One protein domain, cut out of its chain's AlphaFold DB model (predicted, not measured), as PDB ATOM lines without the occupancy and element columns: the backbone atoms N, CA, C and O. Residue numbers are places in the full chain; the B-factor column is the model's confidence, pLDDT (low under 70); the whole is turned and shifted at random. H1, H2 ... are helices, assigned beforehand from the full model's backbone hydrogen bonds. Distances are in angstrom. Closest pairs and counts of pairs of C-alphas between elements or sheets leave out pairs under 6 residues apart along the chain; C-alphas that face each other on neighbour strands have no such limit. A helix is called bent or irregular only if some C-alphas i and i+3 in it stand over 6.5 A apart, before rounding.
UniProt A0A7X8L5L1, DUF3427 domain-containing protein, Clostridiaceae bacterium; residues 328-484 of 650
ATOM      1  N   GLY A 328     -31.804 107.858  19.977       75.94
ATOM      2  CA  GLY A 328     -32.567 108.932  19.334       75.94
ATOM      3  C   GLY A 328     -32.561 110.239  20.132       75.94
ATOM      4  O   GLY A 328     -32.435 111.305  19.541       75.94
ATOM      5  N   LEU A 329     -32.642 110.159  21.466       85.50
ATOM      6  CA  LEU A 329     -32.518 111.323  22.348       85.50
ATOM      7  C   LEU A 329     -31.119 111.940  22.254       85.50
ATOM      8  O   LEU A 329     -31.013 113.143  22.060       85.50
ATOM      9  N   VAL A 330     -30.063 111.121  22.329       85.50
ATOM     10  CA  VAL A 330     -28.669 111.586  22.208       85.50
ATOM     11  C   VAL A 330     -28.433 112.285  20.868       85.50
ATOM     12  O   VAL A 330     -27.939 113.403  20.859       85.50
ATOM     13  N   SER A 331     -28.865 111.680  19.757       74.81
ATOM     14  CA  SER A 331     -28.708 112.265  18.417       74.81
ATOM     15  C   SER A 331     -29.343 113.650  18.299       74.81
ATOM     16  O   SER A 331     -28.739 114.547  17.730       74.81
ATOM     17  N   ARG A 332     -30.546 113.838  18.854       75.31
ATOM     18  CA  ARG A 332     -31.244 115.133  18.825       75.31
ATOM     19  C   ARG A 332     -30.638 116.161  19.749       75.31
ATOM     20  O   ARG A 332     -30.749 117.346  19.480       75.31
ATOM     21  N   ILE A 333     -30.077 115.718  20.871       86.06
ATOM     22  CA  ILE A 333     -29.361 116.607  21.780       86.06
ATOM     23  C   ILE A 333     -28.121 117.160  21.074       86.06
ATOM     24  O   ILE A 333     -27.855 118.349  21.199       86.06
ATOM     25  N   THR A 334     -27.412 116.329  20.302       76.50
ATOM     26  CA  THR A 334     -26.225 116.748  19.544       76.50
ATOM     27  C   THR A 334     -26.519 117.887  18.565       76.50
ATOM     28  O   THR A 334     -25.713 118.803  18.476       76.50
ATOM     29  N   THR A 335     -27.657 117.863  17.865       71.44
ATOM     30  CA  THR A 335     -27.984 118.849  16.813       71.44
ATOM     31  C   THR A 335     -28.957 119.945  17.260       71.44
ATOM     32  O   THR A 335     -29.219 120.878  16.511       71.44
ATOM     33  N   PHE A 336     -29.485 119.888  18.490       76.31
ATOM     34  CA  PHE A 336     -30.604 120.732  18.932       76.31
ATOM     35  C   PHE A 336     -30.398 122.238  18.723       76.31
ATOM     36  O   PHE A 336     -31.309 122.931  18.266       76.31
ATOM     37  N   GLU A 337     -29.238 122.768  19.112       69.38
ATOM     38  CA  GLU A 337     -28.988 124.210  19.030       69.38
ATOM     39  C   GLU A 337     -28.839 124.667  17.575       69.38
ATOM     40  O   GLU A 337     -29.341 125.734  17.220       69.38
ATOM     41  N   GLU A 338     -28.228 123.834  16.728       58.56
ATOM     42  CA  GLU A 338     -28.084 124.076  15.289       58.56
ATOM     43  C   GLU A 338     -29.448 124.036  14.584       58.56
ATOM     44  O   GLU A 338     -29.781 124.947  13.827       58.56
ATOM     45  N   ASP A 339     -30.270 123.032  14.901       56.38
ATOM     46  CA  ASP A 339     -31.577 122.811  14.275       56.38
ATOM     47  C   ASP A 339     -32.602 123.888  14.656       56.38
ATOM     48  O   ASP A 339     -33.481 124.249  13.868       56.38
ATOM     49  N   THR A 340     -32.534 124.388  15.894       64.44
ATOM     50  CA  THR A 340     -33.601 125.224  16.467       64.44
ATOM     51  C   THR A 340     -33.211 126.677  16.702       64.44
ATOM     52  O   THR A 340     -34.099 127.517  16.876       64.44
ATOM     53  N   GLY A 341     -31.912 126.986  16.763       67.81
ATOM     54  CA  GLY A 341     -31.401 128.288  17.191       67.81
ATOM     55  C   GLY A 341     -31.726 128.643  18.649       67.81
ATOM     56  O   GLY A 341     -31.590 129.803  19.040       67.81
ATOM     57  N   LYS A 342     -32.201 127.684  19.457       71.81
ATOM     58  CA  LYS A 342     -32.516 127.862  20.881       71.81
ATOM     59  C   LYS A 342     -31.441 127.212  21.754       71.81
ATOM     60  O   LYS A 342     -30.907 126.179  21.362       71.81
ATOM     61  N   PRO A 343     -31.190 127.739  22.969       89.44
ATOM     62  CA  PRO A 343     -30.267 127.104  23.900       89.44
ATOM     63  C   PRO A 343     -30.807 125.747  24.365       89.44
ATOM     64  O   PRO A 343     -32.007 125.613  24.652       89.44
ATOM     65  N   LEU A 344     -29.924 124.756  24.484       89.94
ATOM     66  CA  LEU A 344     -30.260 123.411  24.946       89.94
ATOM     67  C   LEU A 344     -30.589 123.404  26.448       89.94
ATOM     68  O   LEU A 344     -29.732 123.224  27.313       89.94
ATOM     69  N   THR A 345     -31.875 123.546  26.759       93.88
ATOM     70  CA  THR A 345     -32.433 123.372  28.107       93.88
ATOM     71  C   THR A 345     -33.449 122.236  28.115       93.88
ATOM     72  O   THR A 345     -34.008 121.894  27.070       93.88
ATOM     73  N   LEU A 346     -33.729 121.662  29.292       94.00
ATOM     74  CA  LEU A 346     -34.740 120.609  29.432       94.00
ATOM     75  C   LEU A 346     -36.102 121.061  28.871       94.00
ATOM     76  O   LEU A 346     -36.718 120.329  28.096       94.00
ATOM     77  N   SER A 347     -36.537 122.285  29.204       90.25
ATOM     78  CA  SER A 347     -37.806 122.861  28.727       90.25
ATOM     79  C   SER A 347     -37.824 123.007  27.207       90.25
ATOM     80  O   SER A 347     -38.714 122.471  26.550       90.25
ATOM     81  N   ASN A 348     -36.802 123.658  26.634       85.50
ATOM     82  CA  ASN A 348     -36.724 123.899  25.192       85.50
ATOM     83  C   ASN A 348     -36.703 122.586  24.405       85.50
ATOM     84  O   ASN A 348     -37.393 122.462  23.392       85.50
ATOM     85  N   PHE A 349     -35.944 121.601  24.888       87.31
ATOM     86  CA  PHE A 349     -35.824 120.294  24.257       87.31
ATOM     87  C   PHE A 349     -37.153 119.530  24.270       87.31
ATOM     88  O   PHE A 349     -37.588 119.002  23.242       87.31
ATOM     89  N   ILE A 350     -37.836 119.498  25.419       85.62
ATOM     90  CA  ILE A 350     -39.127 118.818  25.557       85.62
ATOM     91  C   ILE A 350     -40.206 119.494  24.713       85.62
ATOM     92  O   ILE A 350     -40.966 118.806  24.029       85.62
ATOM     93  N   GLU A 351     -40.284 120.823  24.755       79.56
ATOM     94  CA  GLU A 351     -41.298 121.595  24.038       79.56
ATOM     95  C   GLU A 351     -41.149 121.478  22.525       79.56
ATOM     96  O   GLU A 351     -42.146 121.265  21.835       79.56
ATOM     97  N   HIS A 352     -39.917 121.576  22.015       75.56
ATOM     98  CA  HIS A 352     -39.643 121.508  20.583       75.56
ATOM     99  C   HIS A 352     -39.977 120.130  20.000       75.56
ATOM    100  O   HIS A 352     -40.676 120.033  18.993       75.56
ATOM    101  N   TYR A 353     -39.541 119.052  20.662       70.75
ATOM    102  CA  TYR A 353     -39.786 117.685  20.192       70.75
ATOM    103  C   TYR A 353     -41.110 117.081  20.685       70.75
ATOM    104  O   TYR A 353     -41.422 115.933  20.358       70.75
ATOM    105  N   HIS A 354     -41.902 117.832  21.458       69.12
ATOM    106  CA  HIS A 354     -43.155 117.385  22.075       69.12
ATOM    107  C   HIS A 354     -43.011 116.060  22.845       69.12
ATOM    108  O   HIS A 354     -43.831 115.142  22.713       69.12
ATOM    109  N   LEU A 355     -41.934 115.947  23.621       77.75
ATOM    110  CA  LEU A 355     -41.616 114.749  24.392       77.75
ATOM    111  C   LEU A 355     -42.421 114.681  25.697       77.75
ATOM    112  O   LEU A 355     -42.810 115.688  26.273       77.75
ATOM    113  N   ASP A 356     -42.642 113.466  26.197       78.25
ATOM    114  CA  ASP A 356     -43.065 113.260  27.587       78.25
ATOM    115  C   ASP A 356     -41.810 113.163  28.464       78.25
ATOM    116  O   ASP A 356     -40.878 112.437  28.110       78.25
ATOM    117  N   LEU A 357     -41.781 113.815  29.629       88.75
ATOM    118  CA  LEU A 357     -40.676 113.712  30.594       88.75
ATOM    119  C   LEU A 357     -40.306 112.252  30.892       88.75
ATOM    120  O   LEU A 357     -39.133 111.886  30.936       88.75
ATOM    121  N   LYS A 358     -41.309 111.374  31.015       86.88
ATOM    122  CA  LYS A 358     -41.087 109.938  31.269       86.88
ATOM    123  C   LYS A 358     -40.361 109.229  30.128       86.88
ATOM    124  O   LYS A 358     -39.779 108.168  30.352       86.88
ATOM    125  N   SER A 359     -40.410 109.767  28.910       82.81
ATOM    126  CA  SER A 359     -39.668 109.231  27.765       82.81
ATOM    127  C   SER A 359     -38.167 109.519  27.858       82.81
ATOM    128  O   SER A 359     -37.384 108.711  27.362       82.81
ATOM    129  N   ILE A 360     -37.783 110.589  28.564       90.44
ATOM    130  CA  ILE A 360     -36.396 110.952  28.877       90.44
ATOM    131  C   ILE A 360     -35.944 110.164  30.109       90.44
ATOM    132  O   ILE A 360     -35.161 109.222  29.985       90.44
ATOM    133  N   TYR A 361     -36.553 110.429  31.270       91.56
ATOM    134  CA  TYR A 361     -36.169 109.837  32.562       91.56
ATOM    135  C   TYR A 361     -36.422 108.326  32.669       91.56
ATOM    136  O   TYR A 361     -35.885 107.649  33.543       91.56
ATOM    137  N   GLY A 362     -37.230 107.758  31.768       87.31
ATOM    138  CA  GLY A 362     -37.382 106.309  31.614       87.31
ATOM    139  C   GLY A 362     -36.199 105.634  30.907       87.31
ATOM    140  O   GLY A 362     -36.154 104.400  30.828       87.31
ATOM    141  N   ARG A 363     -35.269 106.424  30.357       87.31
ATOM    142  CA  ARG A 363     -34.021 105.988  29.721       87.31
ATOM    143  C   ARG A 363     -32.816 106.364  30.564       87.31
ATOM    144  O   ARG A 363     -32.011 105.481  30.842       87.31
ATOM    145  N   ASP A 364     -32.701 107.642  30.909       92.31
ATOM    146  CA  ASP A 364     -31.583 108.216  31.657       92.31
ATOM    147  C   ASP A 364     -31.927 109.638  32.142       92.31
ATOM    148  O   ASP A 364     -32.959 110.180  31.742       92.31
ATOM    149  N   ASN A 365     -31.083 110.254  32.972       95.31
ATOM    150  CA  ASN A 365     -31.206 111.689  33.268       95.31
ATOM    151  C   ASN A 365     -30.750 112.547  32.069       95.31
ATOM    152  O   ASN A 365     -29.934 112.111  31.250       95.31
ATOM    153  N   PHE A 366     -31.305 113.751  31.928       96.94
ATOM    154  CA  PHE A 366     -31.075 114.616  30.770       96.94
ATOM    155  C   PHE A 366     -29.613 115.062  30.675       96.94
ATOM    156  O   PHE A 366     -29.041 115.040  29.584       96.94
ATOM    157  N   SER A 367     -28.965 115.367  31.802       97.06
ATOM    158  CA  SER A 367     -27.548 115.735  31.837       97.06
ATOM    159  C   SER A 367     -26.650 114.601  31.353       97.06
ATOM    160  O   SER A 367     -25.768 114.835  30.533       97.06
ATOM    161  N   ARG A 368     -26.906 113.350  31.747       96.19
ATOM    162  CA  ARG A 368     -26.175 112.174  31.258       96.19
ATOM    163  C   ARG A 368     -26.383 111.964  29.763       96.19
ATOM    164  O   ARG A 368     -25.431 111.606  29.072       96.19
ATOM    165  N   LEU A 369     -27.587 112.208  29.241       95.69
ATOM    166  CA  LEU A 369     -27.825 112.190  27.793       95.69
ATOM    167  C   LEU A 369     -27.034 113.293  27.072       95.69
ATOM    168  O   LEU A 369     -26.482 113.021  26.010       95.69
ATOM    169  N   CYS A 370     -26.906 114.483  27.666       96.25
ATOM    170  CA  CYS A 370     -26.057 115.562  27.149       96.25
ATOM    171  C   CYS A 370     -24.566 115.189  27.141       96.25
ATOM    172  O   CYS A 370     -23.876 115.453  26.158       96.25
ATOM    173  N   VAL A 371     -24.078 114.505  28.182       94.75
ATOM    174  CA  VAL A 371     -22.701 113.979  28.212       94.75
ATOM    175  C   VAL A 371     -22.475 112.970  27.087       94.75
ATOM    176  O   VAL A 371     -21.482 113.038  26.370       94.75
ATOM    177  N   LEU A 372     -23.419 112.049  26.879       91.06
ATOM    178  CA  LEU A 372     -23.335 111.060  25.796       91.06
ATOM    179  C   LEU A 372     -23.409 111.685  24.398       91.06
ATOM    180  O   LEU A 372     -22.880 111.102  23.454       91.06
ATOM    181  N   ALA A 373     -24.067 112.836  24.272       86.94
ATOM    182  CA  ALA A 373     -24.148 113.615  23.041       86.94
ATOM    183  C   ALA A 373     -22.894 114.463  22.775       86.94
ATOM    184  O   ALA A 373     -22.778 115.022  21.687       86.94
ATOM    185  N   GLY A 374     -21.972 114.557  23.742       89.56
ATOM    186  CA  GLY A 374     -20.754 115.362  23.639       89.56
ATOM    187  C   GLY A 374     -20.974 116.868  23.808       89.56
ATOM    188  O   GLY A 374     -20.079 117.635  23.473       89.56
ATOM    189  N   VAL A 375     -22.139 117.294  24.314       89.38
ATOM    190  CA  VAL A 375     -22.498 118.720  24.479       89.38
ATOM    191  C   VAL A 375     -22.331 119.230  25.919       89.38
ATOM    192  O   VAL A 375     -22.452 120.424  26.171       89.38
ATOM    193  N   LYS A 376     -22.068 118.331  26.877       92.62
ATOM    194  CA  LYS A 376     -21.712 118.655  28.270       92.62
ATOM    195  C   LYS A 376     -20.545 117.783  28.737       92.62
ATOM    196  O   LYS A 376     -20.441 116.629  28.319       92.62
ATOM    197  N   ASP A 377     -19.729 118.315  29.641       93.50
ATOM    198  CA  ASP A 377     -18.667 117.562  30.315       93.50
ATOM    199  C   ASP A 377     -19.234 116.498  31.269       93.50
ATOM    200  O   ASP A 377     -20.332 116.648  31.815       93.50
ATOM    201  N   ASP A 378     -18.477 115.415  31.479       95.12
ATOM    202  CA  ASP A 378     -18.834 114.384  32.461       95.12
ATOM    203  C   ASP A 378     -18.840 114.963  33.891       95.12
ATOM    204  O   ASP A 378     -18.096 115.889  34.210       95.12
ATOM    205  N   PHE A 379     -19.682 114.408  34.762       95.06
ATOM    206  CA  PHE A 379     -19.934 114.904  36.117       95.06
ATOM    207  C   PHE A 379     -19.962 113.767  37.150       95.06
ATOM    208  O   PHE A 379     -19.942 112.578  36.809       95.06
ATOM    209  N   ASP A 380     -19.987 114.144  38.431       91.44
ATOM    210  CA  ASP A 380     -19.953 113.216  39.564       91.44
ATOM    211  C   ASP A 380     -21.089 112.173  39.491       91.44
ATOM    212  O   ASP A 380     -22.229 112.475  39.135       91.44
ATOM    213  N   LYS A 381     -20.783 110.916  39.822       93.81
ATOM    214  CA  LYS A 381     -21.728 109.783  39.738       93.81
ATOM    215  C   LYS A 381     -22.418 109.475  41.067       93.81
ATOM    216  O   LYS A 381     -23.288 108.603  41.132       93.81
ATOM    217  N   THR A 382     -22.039 110.167  42.135       95.00
ATOM    218  CA  THR A 382     -22.623 110.049  43.469       95.00
ATOM    219  C   THR A 382     -24.115 110.352  43.384       95.00
ATOM    220  O   THR A 382     -24.528 111.358  42.810       95.00
ATOM    221  N   TYR A 383     -24.930 109.430  43.899       94.88
ATOM    222  CA  TYR A 383     -26.398 109.464  43.861       94.88
ATOM    223  C   TYR A 383     -27.045 109.586  42.472       94.88
ATOM    224  O   TYR A 383     -28.257 109.780  42.384       94.88
ATOM    225  N   GLU A 384     -26.302 109.401  41.375       95.56
ATOM    226  CA  GLU A 384     -26.841 109.557  40.018       95.56
ATOM    227  C   GLU A 384     -28.024 108.614  39.754       95.56
ATOM    228  O   GLU A 384     -29.063 109.017  39.222       95.56
ATOM    229  N   VAL A 385     -27.902 107.353  40.172       94.12
ATOM    230  CA  VAL A 385     -28.962 106.347  40.006       94.12
ATOM    231  C   VAL A 385     -30.190 106.689  40.852       94.12
ATOM    232  O   VAL A 385     -31.323 106.506  40.393       94.12
ATOM    233  N   ASP A 386     -29.981 107.164  42.078       94.94
ATOM    234  CA  ASP A 386     -31.048 107.506  43.018       94.94
ATOM    235  C   ASP A 386     -31.828 108.733  42.531       94.94
ATOM    236  O   ASP A 386     -33.057 108.674  42.423       94.94
ATOM    237  N   LEU A 387     -31.121 109.792  42.116       96.19
ATOM    238  CA  LEU A 387     -31.699 111.007  41.540       96.19
ATOM    239  C   LEU A 387     -32.410 110.733  40.213       96.19
ATOM    240  O   LEU A 387     -33.540 111.182  40.032       96.19
ATOM    241  N   THR A 388     -31.840 109.917  39.323       95.31
ATOM    242  CA  THR A 388     -32.501 109.547  38.056       95.31
ATOM    243  C   THR A 388     -33.839 108.844  38.309       95.31
ATOM    244  O   THR A 388     -34.864 109.177  37.707       95.31
ATOM    245  N   LYS A 389     -33.875 107.891  39.252       93.69
ATOM    246  CA  LYS A 389     -35.118 107.204  39.640       93.69
ATOM    247  C   LYS A 389     -36.103 108.140  40.341       93.69
ATOM    248  O   LYS A 389     -37.312 107.997  40.143       93.69
ATOM    249  N   ALA A 390     -35.611 109.071  41.156       95.56
ATOM    250  CA  ALA A 390     -36.431 110.079  41.817       95.56
ATOM    251  C   ALA A 390     -37.091 111.015  40.798       95.56
ATOM    252  O   ALA A 390     -38.311 111.161  40.820       95.56
ATOM    253  N   MET A 391     -36.323 111.555  39.849       96.62
ATOM    254  CA  MET A 391     -36.815 112.410  38.765       96.62
ATOM    255  C   MET A 391     -37.874 111.699  37.917       96.62
ATOM    256  O   MET A 391     -38.939 112.262  37.664       96.62
ATOM    257  N   LEU A 392     -37.677 110.415  37.592       93.69
ATOM    258  CA  LEU A 392     -38.702 109.616  36.912       93.69
ATOM    259  C   LEU A 392     -40.025 109.543  37.701       93.69
ATOM    260  O   LEU A 392     -41.110 109.594  37.112       93.69
ATOM    261  N   ARG A 393     -39.966 109.425  39.033       92.94
ATOM    262  CA  ARG A 393     -41.161 109.454  39.895       92.94
ATOM    263  C   ARG A 393     -41.783 110.854  39.953       92.94
ATOM    264  O   ARG A 393     -43.010 110.963  39.916       92.94
ATOM    265  N   LEU A 394     -40.961 111.902  39.981       95.94
ATOM    266  CA  LEU A 394     -41.387 113.305  39.998       95.94
ATOM    267  C   LEU A 394     -41.996 113.775  38.670       95.94
ATOM    268  O   LEU A 394     -42.810 114.690  38.673       95.94
ATOM    269  N   CYS A 395     -41.740 113.091  37.550       93.12
ATOM    270  CA  CYS A 395     -42.366 113.401  36.254       93.12
ATOM    271  C   CYS A 395     -43.904 113.460  36.297       93.12
ATOM    272  O   CYS A 395     -44.517 114.043  35.409       93.12
ATOM    273  N   SER A 396     -44.542 112.795  37.269       88.50
ATOM    274  CA  SER A 396     -46.008 112.756  37.369       88.50
ATOM    275  C   SER A 396     -46.594 113.723  38.390       88.50
ATOM    276  O   SER A 396     -47.817 113.772  38.485       88.50
ATOM    277  N   VAL A 397     -45.767 114.426  39.167       92.69
ATOM    278  CA  VAL A 397     -46.257 115.309  40.229       92.69
ATOM    279  C   VAL A 397     -46.851 116.582  39.629       92.69
ATOM    280  O   VAL A 397     -46.401 117.075  38.588       92.69
ATOM    281  N   ASP A 398     -47.916 117.061  40.256       92.31
ATOM    282  CA  ASP A 398     -48.749 118.166  39.774       92.31
ATOM    283  C   ASP A 398     -49.493 118.888  40.918       92.31
ATOM    284  O   ASP A 398     -50.481 119.573  40.674       92.31
ATOM    285  N   SER A 399     -49.019 118.756  42.165       95.62
ATOM    286  CA  SER A 399     -49.438 119.616  43.285       95.62
ATOM    287  C   SER A 399     -48.646 120.915  43.234       95.62
ATOM    288  O   SER A 399     -47.424 120.901  43.420       95.62
ATOM    289  N   ARG A 400     -49.332 122.042  42.989       94.00
ATOM    290  CA  ARG A 400     -48.681 123.360  42.932       94.00
ATOM    291  C   ARG A 400     -48.055 123.690  44.273       94.00
ATOM    292  O   ARG A 400     -46.895 124.077  44.326       94.00
ATOM    293  N   ARG A 401     -48.793 123.455  45.360       95.25
ATOM    294  CA  ARG A 401     -48.335 123.725  46.727       95.25
ATOM    295  C   ARG A 401     -47.046 122.974  47.059       95.25
ATOM    296  O   ARG A 401     -46.117 123.582  47.586       95.25
ATOM    297  N   TRP A 402     -46.964 121.681  46.734       97.56
ATOM    298  CA  TRP A 402     -45.764 120.894  47.015       97.56
ATOM    299  C   TRP A 402     -44.587 121.303  46.126       97.56
ATOM    300  O   TRP A 402     -43.484 121.494  46.630       97.56
ATOM    301  N   ILE A 403     -44.812 121.501  44.825       97.56
ATOM    302  CA  ILE A 403     -43.738 121.886  43.898       97.56
ATOM    303  C   ILE A 403     -43.205 123.288  44.222       97.56
ATOM    304  O   ILE A 403     -41.993 123.458  44.320       97.56
ATOM    305  N   SER A 404     -44.076 124.273  44.472       96.50
ATOM    306  CA  SER A 404     -43.660 125.618  44.895       96.50
ATOM    307  C   SER A 404     -42.889 125.597  46.213       96.50
ATOM    308  O   SER A 404     -41.920 126.337  46.366       96.50
ATOM    309  N   PHE A 405     -43.288 124.744  47.162       97.56
ATOM    310  CA  PHE A 405     -42.531 124.543  48.395       97.56
ATOM    311  C   PHE A 405     -41.118 124.020  48.110       97.56
ATOM    312  O   PHE A 405     -40.152 124.595  48.609       97.56
ATOM    313  N   LEU A 406     -40.987 122.981  47.277       98.12
ATOM    314  CA  LEU A 406     -39.688 122.408  46.919       98.12
ATOM    315  C   LEU A 406     -38.792 123.422  46.194       98.12
ATOM    316  O   LEU A 406     -37.638 123.585  46.580       98.12
ATOM    317  N   LEU A 407     -39.324 124.148  45.208       97.81
ATOM    318  CA  LEU A 407     -38.582 125.186  44.479       97.81
ATOM    319  C   LEU A 407     -38.100 126.319  45.396       97.81
ATOM    320  O   LEU A 407     -37.024 126.866  45.177       97.81
ATOM    321  N   ARG A 408     -38.860 126.645  46.449       96.94
ATOM    322  CA  ARG A 408     -38.461 127.640  47.452       96.94
ATOM    323  C   ARG A 408     -37.393 127.114  48.415       96.94
ATOM    324  O   ARG A 408     -36.471 127.850  48.746       96.94
ATOM    325  N   ILE A 409     -37.538 125.886  48.920       96.56
ATOM    326  CA  ILE A 409     -36.709 125.393  50.033       96.56
ATOM    327  C   ILE A 409     -35.409 124.723  49.580       96.56
ATOM    328  O   ILE A 409     -34.387 124.888  50.240       96.56
ATOM    329  N   LEU A 410     -35.416 123.991  48.461       97.06
ATOM    330  CA  LEU A 410     -34.262 123.204  48.016       97.06
ATOM    331  C   LEU A 410     -33.005 124.046  47.729       97.06
ATOM    332  O   LEU A 410     -31.926 123.622  48.153       97.06
ATOM    333  N   PRO A 411     -33.086 125.233  47.093       96.31
ATOM    334  CA  PRO A 411     -31.901 126.057  46.851       96.31
ATOM    335  C   PRO A 411     -31.140 126.426  48.132       96.31
ATOM    336  O   PRO A 411     -29.911 126.436  48.123       96.31
ATOM    337  N   GLN A 412     -31.855 126.631  49.240       95.44
ATOM    338  CA  GLN A 412     -31.323 127.080  50.533       95.44
ATOM    339  C   GLN A 412     -31.321 125.988  51.619       95.44
ATOM    340  O   GLN A 412     -31.196 126.298  52.799       95.44
ATOM    341  N   ILE A 413     -31.483 124.712  51.248       94.56
ATOM    342  CA  ILE A 413     -31.691 123.596  52.192       94.56
ATOM    343  C   ILE A 413     -30.555 123.405  53.213       94.56
ATOM    344  O   ILE A 413     -30.789 122.914  54.308       94.56
ATOM    345  N   ASP A 414     -29.338 123.817  52.869       93.69
ATOM    346  CA  ASP A 414     -28.138 123.812  53.717       93.69
ATOM    347  C   ASP A 414     -28.193 124.825  54.869       93.69
ATOM    348  O   ASP A 414     -27.441 124.699  55.831       93.69
ATOM    349  N   GLN A 415     -29.087 125.811  54.781       93.62
ATOM    350  CA  GLN A 415     -29.263 126.872  55.775       93.62
ATOM    351  C   GLN A 415     -30.486 126.638  56.669       93.62
ATOM    352  O   GLN A 415     -30.749 127.437  57.563       93.62
ATOM    353  N   ILE A 416     -31.255 125.576  56.416       93.00
ATOM    354  CA  ILE A 416     -32.490 125.286  57.142       93.00
ATOM    355  C   ILE A 416     -32.185 124.382  58.337       93.00
ATOM    356  O   ILE A 416     -31.669 123.276  58.172       93.00
ATOM    357  N   ASP A 417     -32.569 124.827  59.530       89.12
ATOM    358  CA  ASP A 417     -32.630 123.974  60.714       89.12
ATOM    359  C   ASP A 417     -33.956 123.193  60.715       89.12
ATOM    360  O   ASP A 417     -35.034 123.770  60.580       89.12
ATOM    361  N   GLU A 418     -33.894 121.867  60.878       87.56
ATOM    362  CA  GLU A 418     -35.079 120.996  60.873       87.56
ATOM    363  C   GLU A 418     -36.061 121.348  61.998       87.56
ATOM    364  O   GLU A 418     -37.267 121.172  61.835       87.56
ATOM    365  N   SER A 419     -35.561 121.887  63.114       86.69
ATOM    366  CA  SER A 419     -36.385 122.314  64.247       86.69
ATOM    367  C   SER A 419     -37.238 123.555  63.957       86.69
ATOM    368  O   SER A 419     -38.249 123.766  64.629       86.69
ATOM    369  N   GLU A 420     -36.879 124.337  62.937       87.94
ATOM    370  CA  GLU A 420     -37.610 125.534  62.504       87.94
ATOM    371  C   GLU A 420     -38.637 125.232  61.400       87.94
ATOM    372  O   GLU A 420     -39.463 126.082  61.056       87.94
ATOM    373  N   VAL A 421     -38.626 124.014  60.849       91.12
ATOM    374  CA  VAL A 421     -39.538 123.590  59.782       91.12
ATOM    375  C   VAL A 421     -40.896 123.212  60.368       91.12
ATOM    376  O   VAL A 421     -41.002 122.389  61.280       91.12
ATOM    377  N   SER A 422     -41.977 123.763  59.808       93.75
ATOM    378  CA  SER A 422     -43.327 123.415  60.256       93.75
ATOM    379  C   SER A 422     -43.653 121.929  60.027       93.75
ATOM    380  O   SER A 422     -43.120 121.273  59.131       93.75
ATOM    381  N   SER A 423     -44.599 121.386  60.798       91.75
ATOM    382  CA  SER A 423     -45.067 119.992  60.687       91.75
ATOM    383  C   SER A 423     -45.447 119.586  59.253       91.75
ATOM    384  O   SER A 423     -45.191 118.456  58.826       91.75
ATOM    385  N   ILE A 424     -46.083 120.494  58.505       94.00
ATOM    386  CA  ILE A 424     -46.524 120.258  57.129       94.00
ATOM    387  C   ILE A 424     -45.361 120.302  56.136       94.00
ATOM    388  O   ILE A 424     -45.289 119.451  55.248       94.00
ATOM    389  N   GLU A 425     -44.430 121.238  56.304       95.81
ATOM    390  CA  GLU A 425     -43.236 121.354  55.465       95.81
ATOM    391  C   GLU A 425     -42.296 120.165  55.686       95.81
ATOM    392  O   GLU A 425     -41.790 119.595  54.719       95.81
ATOM    393  N   LEU A 426     -42.158 119.689  56.928       95.06
ATOM    394  CA  LEU A 426     -41.394 118.483  57.236       95.06
ATOM    395  C   LEU A 426     -41.993 117.257  56.535       95.06
ATOM    396  O   LEU A 426     -41.261 116.463  55.946       95.06
ATOM    397  N   LYS A 427     -43.328 117.126  56.491       95.69
ATOM    398  CA  LYS A 427     -43.993 116.073  55.698       95.69
ATOM    399  C   LYS A 427     -43.719 116.213  54.200       95.69
ATOM    400  O   LYS A 427     -43.503 115.199  53.538       95.69
ATOM    401  N   MET A 428     -43.705 117.431  53.660       97.56
ATOM    402  CA  MET A 428     -43.368 117.678  52.251       97.56
ATOM    403  C   MET A 428     -41.910 117.318  51.923       97.56
ATOM    404  O   MET A 428     -41.656 116.734  50.866       97.56
ATOM    405  N   LEU A 429     -40.964 117.595  52.828       97.31
ATOM    406  CA  LEU A 429     -39.572 117.144  52.707       97.31
ATOM    407  C   LEU A 429     -39.470 115.622  52.818       97.31
ATOM    408  O   LEU A 429     -38.788 114.989  52.015       97.31
ATOM    409  N   MET A 430     -40.212 115.003  53.739       96.75
ATOM    410  CA  MET A 430     -40.272 113.546  53.851       96.75
ATOM    411  C   MET A 430     -40.839 112.889  52.586       96.75
ATOM    412  O   MET A 430     -40.389 111.808  52.200       96.75
ATOM    413  N   MET A 431     -41.814 113.508  51.911       97.81
ATOM    414  CA  MET A 431     -42.314 113.009  50.625       97.81
ATOM    415  C   MET A 431     -41.210 112.997  49.565       97.81
ATOM    416  O   MET A 431     -41.110 112.026  48.810       97.81
ATOM    417  N   LEU A 432     -40.362 114.031  49.512       97.94
ATOM    418  CA  LEU A 432     -39.192 114.047  48.629       97.94
ATOM    419  C   LEU A 432     -38.172 112.982  49.053       97.94
ATOM    420  O   LEU A 432     -37.735 112.199  48.213       97.94
ATOM    421  N   TYR A 433     -37.873 112.878  50.348       97.19
ATOM    422  CA  TYR A 433     -36.985 111.859  50.908       97.19
ATOM    423  C   TYR A 433     -37.385 110.444  50.466       97.19
ATOM    424  O   TYR A 433     -36.589 109.730  49.859       97.19
ATOM    425  N   TYR A 434     -38.644 110.050  50.673       96.38
ATOM    426  CA  TYR A 434     -39.128 108.739  50.233       96.38
ATOM    427  C   TYR A 434     -39.224 108.618  48.712       96.38
ATOM    428  O   TYR A 434     -39.125 107.511  48.187       96.38
ATOM    429  N   THR A 435     -39.354 109.733  47.986       96.12
ATOM    430  CA  THR A 435     -39.246 109.740  46.522       96.12
ATOM    431  C   THR A 435     -37.825 109.433  46.053       96.12
ATOM    432  O   THR A 435     -37.675 108.879  44.968       96.12
ATOM    433  N   VAL A 436     -36.790 109.727  46.838       96.31
ATOM    434  CA  VAL A 436     -35.393 109.425  46.496       96.31
ATOM    435  C   VAL A 436     -34.983 108.057  47.039       96.31
ATOM    436  O   VAL A 436     -34.696 107.146  46.263       96.31
ATOM    437  N   TRP A 437     -35.038 107.885  48.360       95.31
ATOM    438  CA  TRP A 437     -34.347 106.813  49.077       95.31
ATOM    439  C   TRP A 437     -35.166 105.535  49.275       95.31
ATOM    440  O   TRP A 437     -34.598 104.451  49.413       95.31
ATOM    441  N   GLN A 438     -36.502 105.645  49.297       93.12
ATOM    442  CA  GLN A 438     -37.447 104.525  49.465       93.12
ATOM    443  C   GLN A 438     -37.140 103.587  50.654       93.12
ATOM    444  O   GLN A 438     -37.408 102.385  50.596       93.12
ATOM    445  N   LYS A 439     -36.554 104.124  51.730       93.69
ATOM    446  CA  LYS A 439     -36.153 103.407  52.951       93.69
ATOM    447  C   LYS A 439     -36.250 104.351  54.157       93.69
ATOM    448  O   LYS A 439     -36.283 105.553  53.942       93.69
ATOM    449  N   PRO A 440     -36.317 103.847  55.403       94.25
ATOM    450  CA  PRO A 440     -36.209 104.683  56.607       94.25
ATOM    451  C   PRO A 440     -34.827 105.350  56.763       94.25
ATOM    452  O   PRO A 440     -33.827 104.778  56.325       94.25
ATOM    453  N   LEU A 441     -34.757 106.486  57.473       93.69
ATOM    454  CA  LEU A 441     -33.555 107.339  57.609       93.69
ATOM    455  C   LEU A 441     -32.304 106.575  58.034       93.69
ATOM    456  O   LEU A 441     -31.299 106.565  57.320       93.69
ATOM    457  N   LYS A 442     -32.396 105.842  59.147       91.44
ATOM    458  CA  LYS A 442     -31.270 105.073  59.692       91.44
ATOM    459  C   LYS A 442     -30.774 103.981  58.745       91.44
ATOM    460  O   LYS A 442     -29.591 103.668  58.747       91.44
ATOM    461  N   ALA A 443     -31.654 103.418  57.913       92.25
ATOM    462  CA  ALA A 443     -31.266 102.410  56.926       92.25
ATOM    463  C   ALA A 443     -30.484 103.008  55.741       92.25
ATOM    464  O   ALA A 443     -29.827 102.266  55.011       92.25
ATOM    465  N   CYS A 444     -30.558 104.327  55.556       91.19
ATOM    466  CA  CYS A 444     -29.764 105.085  54.593       91.19
ATOM    467  C   CYS A 444     -28.524 105.742  55.217       91.19
ATOM    468  O   CYS A 444     -27.731 106.315  54.482       91.19
ATOM    469  N   GLY A 445     -28.344 105.655  56.541       93.56
ATOM    470  CA  GLY A 445     -27.215 106.272  57.241       93.56
ATOM    471  C   GLY A 445     -27.373 107.769  57.524       93.56
ATOM    472  O   GLY A 445     -26.374 108.417  57.804       93.56
ATOM    473  N   PHE A 446     -28.596 108.308  57.474       94.75
ATOM    474  CA  PHE A 446     -28.877 109.713  57.786       94.75
ATOM    475  C   PHE A 446     -29.513 109.865  59.171       94.75
ATOM    476  O   PHE A 446     -30.296 109.008  59.600       94.75
ATOM    477  N   ASN A 447     -29.211 110.972  59.845       91.69
ATOM    478  CA  ASN A 447     -29.747 111.321  61.160       91.69
ATOM    479  C   ASN A 447     -30.969 112.240  61.069       91.69
ATOM    480  O   ASN A 447     -31.789 112.234  61.984       91.69
ATOM    481  N   SER A 448     -31.111 112.992  59.974       93.75
ATOM    482  CA  SER A 448     -32.235 113.905  59.747       93.75
ATOM    483  C   SER A 448     -32.700 113.907  58.285       93.75
ATOM    484  O   SER A 448     -31.992 113.446  57.381       93.75
ATOM    485  N   VAL A 449     -33.915 114.407  58.035       94.44
ATOM    486  CA  VAL A 449     -34.449 114.521  56.667       94.44
ATOM    487  C   VAL A 449     -33.656 115.567  55.898       94.44
ATOM    488  O   VAL A 449     -33.305 115.332  54.742       94.44
ATOM    489  N   ILE A 450     -33.317 116.686  56.538       95.12
ATOM    490  CA  ILE A 450     -32.527 117.746  55.906       95.12
ATOM    491  C   ILE A 450     -31.145 117.235  55.494       95.12
ATOM    492  O   ILE A 450     -30.766 117.426  54.341       95.12
ATOM    493  N   GLU A 451     -30.440 116.505  56.366       95.31
ATOM    494  CA  GLU A 451     -29.119 115.927  56.063       95.31
ATOM    495  C   GLU A 451     -29.163 115.079  54.783       95.31
ATOM    496  O   GLU A 451     -28.315 115.212  53.900       95.31
ATOM    497  N   SER A 452     -30.206 114.260  54.635       94.88
ATOM    498  CA  SER A 452     -30.373 113.398  53.461       94.88
ATOM    499  C   SER A 452     -30.636 114.156  52.153       94.88
ATOM    500  O   SER A 452     -30.329 113.643  51.078       94.88
ATOM    501  N   ILE A 453     -31.227 115.354  52.226       95.25
ATOM    502  CA  ILE A 453     -31.506 116.197  51.057       95.25
ATOM    503  C   ILE A 453     -30.278 117.051  50.733       95.25
ATOM    504  O   ILE A 453     -29.920 117.169  49.564       95.25
ATOM    505  N   VAL A 454     -29.584 117.575  51.751       95.88
ATOM    506  CA  VAL A 454     -28.284 118.249  51.600       95.88
ATOM    507  C   VAL A 454     -27.275 117.317  50.930       95.88
ATOM    508  O   VAL A 454     -26.554 117.752  50.037       95.88
ATOM    509  N   ALA A 455     -27.276 116.022  51.267       95.38
ATOM    510  CA  ALA A 455     -26.416 115.031  50.624       95.38
ATOM    511  C   ALA A 455     -26.582 114.977  49.092       95.38
ATOM    512  O   ALA A 455     -25.618 114.692  48.392       95.38
ATOM    513  N   LEU A 456     -27.762 115.302  48.551       94.69
ATOM    514  CA  LEU A 456     -27.993 115.327  47.101       94.69
ATOM    515  C   LEU A 456     -27.230 116.458  46.398       94.69
ATOM    516  O   LEU A 456     -26.926 116.323  45.214       94.69
ATOM    517  N   LYS A 457     -26.866 117.534  47.115       93.75
ATOM    518  CA  LYS A 457     -26.045 118.630  46.575       93.75
ATOM    519  C   LYS A 457     -24.613 118.204  46.246       93.75
ATOM    520  O   LYS A 457     -23.935 118.926  45.527       93.75
ATOM    521  N   SER A 458     -24.156 117.028  46.701       93.50
ATOM    522  CA  SER A 458     -22.866 116.479  46.258       93.50
ATOM    523  C   SER A 458     -22.827 116.237  44.745       93.50
ATOM    524  O   SER A 458     -21.749 116.152  44.170       93.50
ATOM    525  N   ASN A 459     -23.995 116.114  44.103       95.25
ATOM    526  CA  ASN A 459     -24.142 116.066  42.656       95.25
ATOM    527  C   ASN A 459     -24.837 117.340  42.158       95.25
ATOM    528  O   ASN A 459     -26.042 117.347  41.899       95.25
ATOM    529  N   GLU A 460     -24.076 118.431  42.050       95.38
ATOM    530  CA  GLU A 460     -24.593 119.758  41.687       95.38
ATOM    531  C   GLU A 460     -25.371 119.744  40.361       95.38
ATOM    532  O   GLU A 460     -26.466 120.297  40.279       95.38
ATOM    533  N   VAL A 461     -24.859 119.032  39.353       96.81
ATOM    534  CA  VAL A 461     -25.477 118.934  38.021       96.81
ATOM    535  C   VAL A 461     -26.886 118.346  38.100       96.81
ATOM    536  O   VAL A 461     -27.833 118.930  37.573       96.81
ATOM    537  N   LEU A 462     -27.053 117.212  38.785       96.94
ATOM    538  CA  LEU A 462     -28.367 116.579  38.914       96.94
ATOM    539  C   LEU A 462     -29.275 117.287  39.919       96.94
ATOM    540  O   LEU A 462     -30.496 117.183  39.810       96.94
ATOM    541  N   PHE A 463     -28.706 118.000  40.890       96.94
ATOM    542  CA  PHE A 463     -29.478 118.837  41.799       96.94
ATOM    543  C   PHE A 463     -30.105 120.026  41.061       96.94
ATOM    544  O   PHE A 463     -31.281 120.319  41.270       96.94
ATOM    545  N   ILE A 464     -29.364 120.666  40.151       96.81
ATOM    546  CA  ILE A 464     -29.897 121.708  39.262       96.81
ATOM    547  C   ILE A 464     -30.949 121.113  38.322       96.81
ATOM    548  O   ILE A 464     -32.052 121.644  38.228       96.81
ATOM    549  N   GLU A 465     -30.678 119.960  37.704       97.88
ATOM    550  CA  GLU A 465     -31.652 119.304  36.820       97.88
ATOM    551  C   GLU A 465     -32.957 118.919  37.546       97.88
ATOM    552  O   GLU A 465     -34.043 118.990  36.970       97.88
ATOM    553  N   LEU A 466     -32.878 118.541  38.826       97.94
ATOM    554  CA  LEU A 466     -34.055 118.311  39.662       97.94
ATOM    555  C   LEU A 466     -34.910 119.583  39.791       97.94
ATOM    556  O   LEU A 466     -36.137 119.489  39.726       97.94
ATOM    557  N   LEU A 467     -34.285 120.749  39.970       98.06
ATOM    558  CA  LEU A 467     -34.986 122.034  40.018       98.06
ATOM    559  C   LEU A 467     -35.606 122.373  38.656       98.06
ATOM    560  O   LEU A 467     -36.794 122.689  38.619       98.06
ATOM    561  N   ASP A 468     -34.868 122.190  37.557       97.44
ATOM    562  CA  ASP A 468     -35.374 122.394  36.189       97.44
ATOM    563  C   ASP A 468     -36.606 121.517  35.907       97.44
ATOM    564  O   ASP A 468     -37.602 121.968  35.334       97.44
ATOM    565  N   LEU A 469     -36.575 120.250  36.342       97.75
ATOM    566  CA  LEU A 469     -37.717 119.344  36.236       97.75
ATOM    567  C   LEU A 469     -38.911 119.874  37.027       97.75
ATOM    568  O   LEU A 469     -40.030 119.866  36.511       97.75
ATOM    569  N   LEU A 470     -38.706 120.293  38.278       97.69
ATOM    570  CA  LEU A 470     -39.775 120.804  39.138       97.69
ATOM    571  C   LEU A 470     -40.385 122.090  38.570       97.69
ATOM    572  O   LEU A 470     -41.608 122.223  38.569       97.69
ATOM    573  N   GLU A 471     -39.566 122.991  38.035       96.19
ATOM    574  CA  GLU A 471     -40.014 124.221  37.383       96.19
ATOM    575  C   GLU A 471     -40.820 123.918  36.114       96.19
ATOM    576  O   GLU A 471     -41.946 124.400  35.960       96.19
ATOM    577  N   TYR A 472     -40.323 123.026  35.252       94.19
ATOM    578  CA  TYR A 472     -41.075 122.566  34.084       94.19
ATOM    579  C   TYR A 472     -42.409 121.921  34.486       94.19
ATOM    580  O   TYR A 472     -43.454 122.161  33.869       94.19
ATOM    581  N   ARG A 473     -42.412 121.098  35.545       93.44
ATOM    582  CA  ARG A 473     -43.645 120.510  36.081       93.44
ATOM    583  C   ARG A 473     -44.601 121.591  36.552       93.44
ATOM    584  O   ARG A 473     -45.753 121.517  36.152       93.44
ATOM    585  N   PHE A 474     -44.144 122.576  37.323       92.31
ATOM    586  CA  PHE A 474     -44.961 123.690  37.810       92.31
ATOM    587  C   PHE A 474     -45.633 124.456  36.663       92.31
ATOM    588  O   PHE A 474     -46.850 124.652  36.678       92.31
ATOM    589  N   ASN A 475     -44.857 124.799  35.633       86.88
ATOM    590  CA  ASN A 475     -45.322 125.558  34.473       86.88
ATOM    591  C   ASN A 475     -46.266 124.757  33.556       86.88
ATOM    592  O   ASN A 475     -47.022 125.347  32.789       86.88
ATOM    593  N   SER A 476     -46.262 123.422  33.648       81.56
ATOM    594  CA  SER A 476     -47.117 122.533  32.843       81.56
ATOM    595  C   SER A 476     -48.384 122.042  33.563       81.56
ATOM    596  O   SER A 476     -49.101 121.193  33.027       81.56
ATOM    597  N   ILE A 477     -48.687 122.538  34.771       83.25
ATOM    598  CA  ILE A 477     -49.895 122.141  35.517       83.25
ATOM    599  C   ILE A 477     -51.140 122.785  34.902       83.25
ATOM    600  O   ILE A 477     -51.410 123.968  35.110       83.25
ATOM    601  N   ASP A 478     -51.950 121.956  34.246       73.88
ATOM    602  CA  ASP A 478     -53.231 122.317  33.616       73.88
ATOM    603  C   ASP A 478     -54.448 121.709  34.353       73.88
ATOM    604  O   ASP A 478     -55.433 121.271  33.765       73.88
ATOM    605  N   LEU A 479     -54.363 121.595  35.682       80.31
ATOM    606  CA  LEU A 479     -55.480 121.170  36.533       80.31
ATOM    607  C   LEU A 479     -55.807 122.234  37.574       80.31
ATOM    608  O   LEU A 479     -55.010 123.138  37.813       80.31
ATOM    609  N   VAL A 480     -56.974 122.122  38.202       75.62
ATOM    610  CA  VAL A 480     -57.338 122.914  39.382       75.62
ATOM    611  C   VAL A 480     -57.153 122.020  40.605       75.62
ATOM    612  O   VAL A 480     -57.918 121.069  40.788       75.62
ATOM    613  N   ASP A 481     -56.109 122.298  41.385       85.25
ATOM    614  CA  ASP A 481     -55.828 121.664  42.670       85.25
ATOM    615  C   ASP A 481     -56.401 122.493  43.823       85.25
ATOM    616  O   ASP A 481     -56.502 123.716  43.747       85.25
ATOM    617  N   GLU A 482     -56.794 121.818  44.902       89.88
ATOM    618  CA  GLU A 482     -57.231 122.470  46.139       89.88
ATOM    619  C   GLU A 482     -56.777 121.667  47.368       89.88
ATOM    620  O   GLU A 482     -56.870 120.435  47.357       89.88
ATOM    621  N   PRO A 483     -56.312 122.316  48.451       93.19
ATOM    622  CA  PRO A 483     -56.054 121.629  49.710       93.19
ATOM    623  C   PRO A 483     -57.321 120.959  50.253       93.19
ATOM    624  O   PRO A 483     -58.418 121.512  50.161       93.19
ATOM    625  N   VAL A 484     -57.175 119.782  50.869       92.56
ATOM    626  CA  VAL A 484     -58.305 119.046  51.461       92.56
ATOM    627  C   VAL A 484     -58.215 119.050  52.987       92.56
ATOM    628  O   VAL A 484     -57.217 118.628  53.569       92.56
TER     629      VAL A 484
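This is residues 328 to 484 of the 650 residues of the protein "DUF3427 domain-containing protein" of Clostridiaceae bacterium (UniProt A0A7X8L5L1). Two helices side by side, H10 and H5, cross the middle of the domain between two groups of helices. On one side H1, H2, H3 and H4 form a loose group that packs on the pair through H3 on H5 and H2 and H4 on H10; on the other side H6, H7, H8 and H9 form a second group that packs on it through H7 on H5 and H6 on H10. The printed part has 157 residues, with ten named helices, H1 to H10 in order, and no named strand; the class is all helix, and the helix packing is mostly crossed, with 2 of 9 touching pairs at a shallow tilt. It is compact, with a radius of gyration of the C-alphas of 16.4 A, and spans 50 by 38 by 24 A.

H10, residues 460 to 475, is 22.7 A long and runs from C-alpha 460 at (-24.593, 119.758, 41.687) to C-alpha 475 at (-45.322, 125.558, 34.473). H6, residues 400 to 415, also has 16 residues and is 23.5 A long. H5 is residues 384 to 394, 15.0 A; H7 is 423 to 437, 20.6 A; H8 is 441 to 444; H9 is 449 to 458, 15.7 A. H1, residues 328 to 340, is 16.6 A long and begins at C-alpha 328 (-32.567, 108.932, 19.334). H2 is residues 346 to 353, H3 357 to 361 and H4 366 to 372. H1 and H6 are irregular: C-alphas 334 and 337 are 8.0 A apart, and C-alphas 411 and 414 are 8.1 A apart. H6 has a kink of 43 degrees near residue 409.

H10 is the hub, touching four helices. It touches H5 at a shallow tilt of 6 degrees, the same way; the closest C-alphas, of Met 391 and Leu 466, are 6.6 A apart. With residues 467 to 474 alone it touches residues 400 to 407 of H6, opposite ways at a shallow tilt of 24 degrees; Ile 403 and Leu 470 are closest, C-alphas 6.3 A apart. H2 touches residues 468 to 472 of H10, and H4 touches residues 461 to 465; the closest C-alphas are Ser 347 to Tyr 472, 6.3 A, and Ser 367 to Leu 462, 7.2 A. H3 touches H5, C-alphas of Tyr 361 and Leu 392 5.0 A apart. H1 touches H4 with residues 329 to 334 alone, about perpendicular at 85 degrees, Val 330 and Leu 369 closest with C-alphas 5.7 A apart. H7 touches H5 with residues 435 to 437 alone, at a steep tilt of 56 degrees; the C-alphas of Ala 390 and Val 436 are 4.8 A apart. H9 touches H7, C-alphas of Met 430 and Val 449 6.5 A apart. H8 touches no helix, but is near H7. Every O i to N i+4 pair is within hydrogen-bond range in H2, H3, H4, H5, H7 and H10, against 7 of 9 in H1, 8 of 12 in H6 and 3 of 6 in H9; H8 is too short for such a pair.

The two farthest C-alphas, of Asp 339 and Ser 419, are 50.2 A apart. The printed part has no cut. The link from H4 to H5, 11 residues, is long. Mean pLDDT of the printed part is 90.6; residues 337 to 341 and residue 354 are under 70.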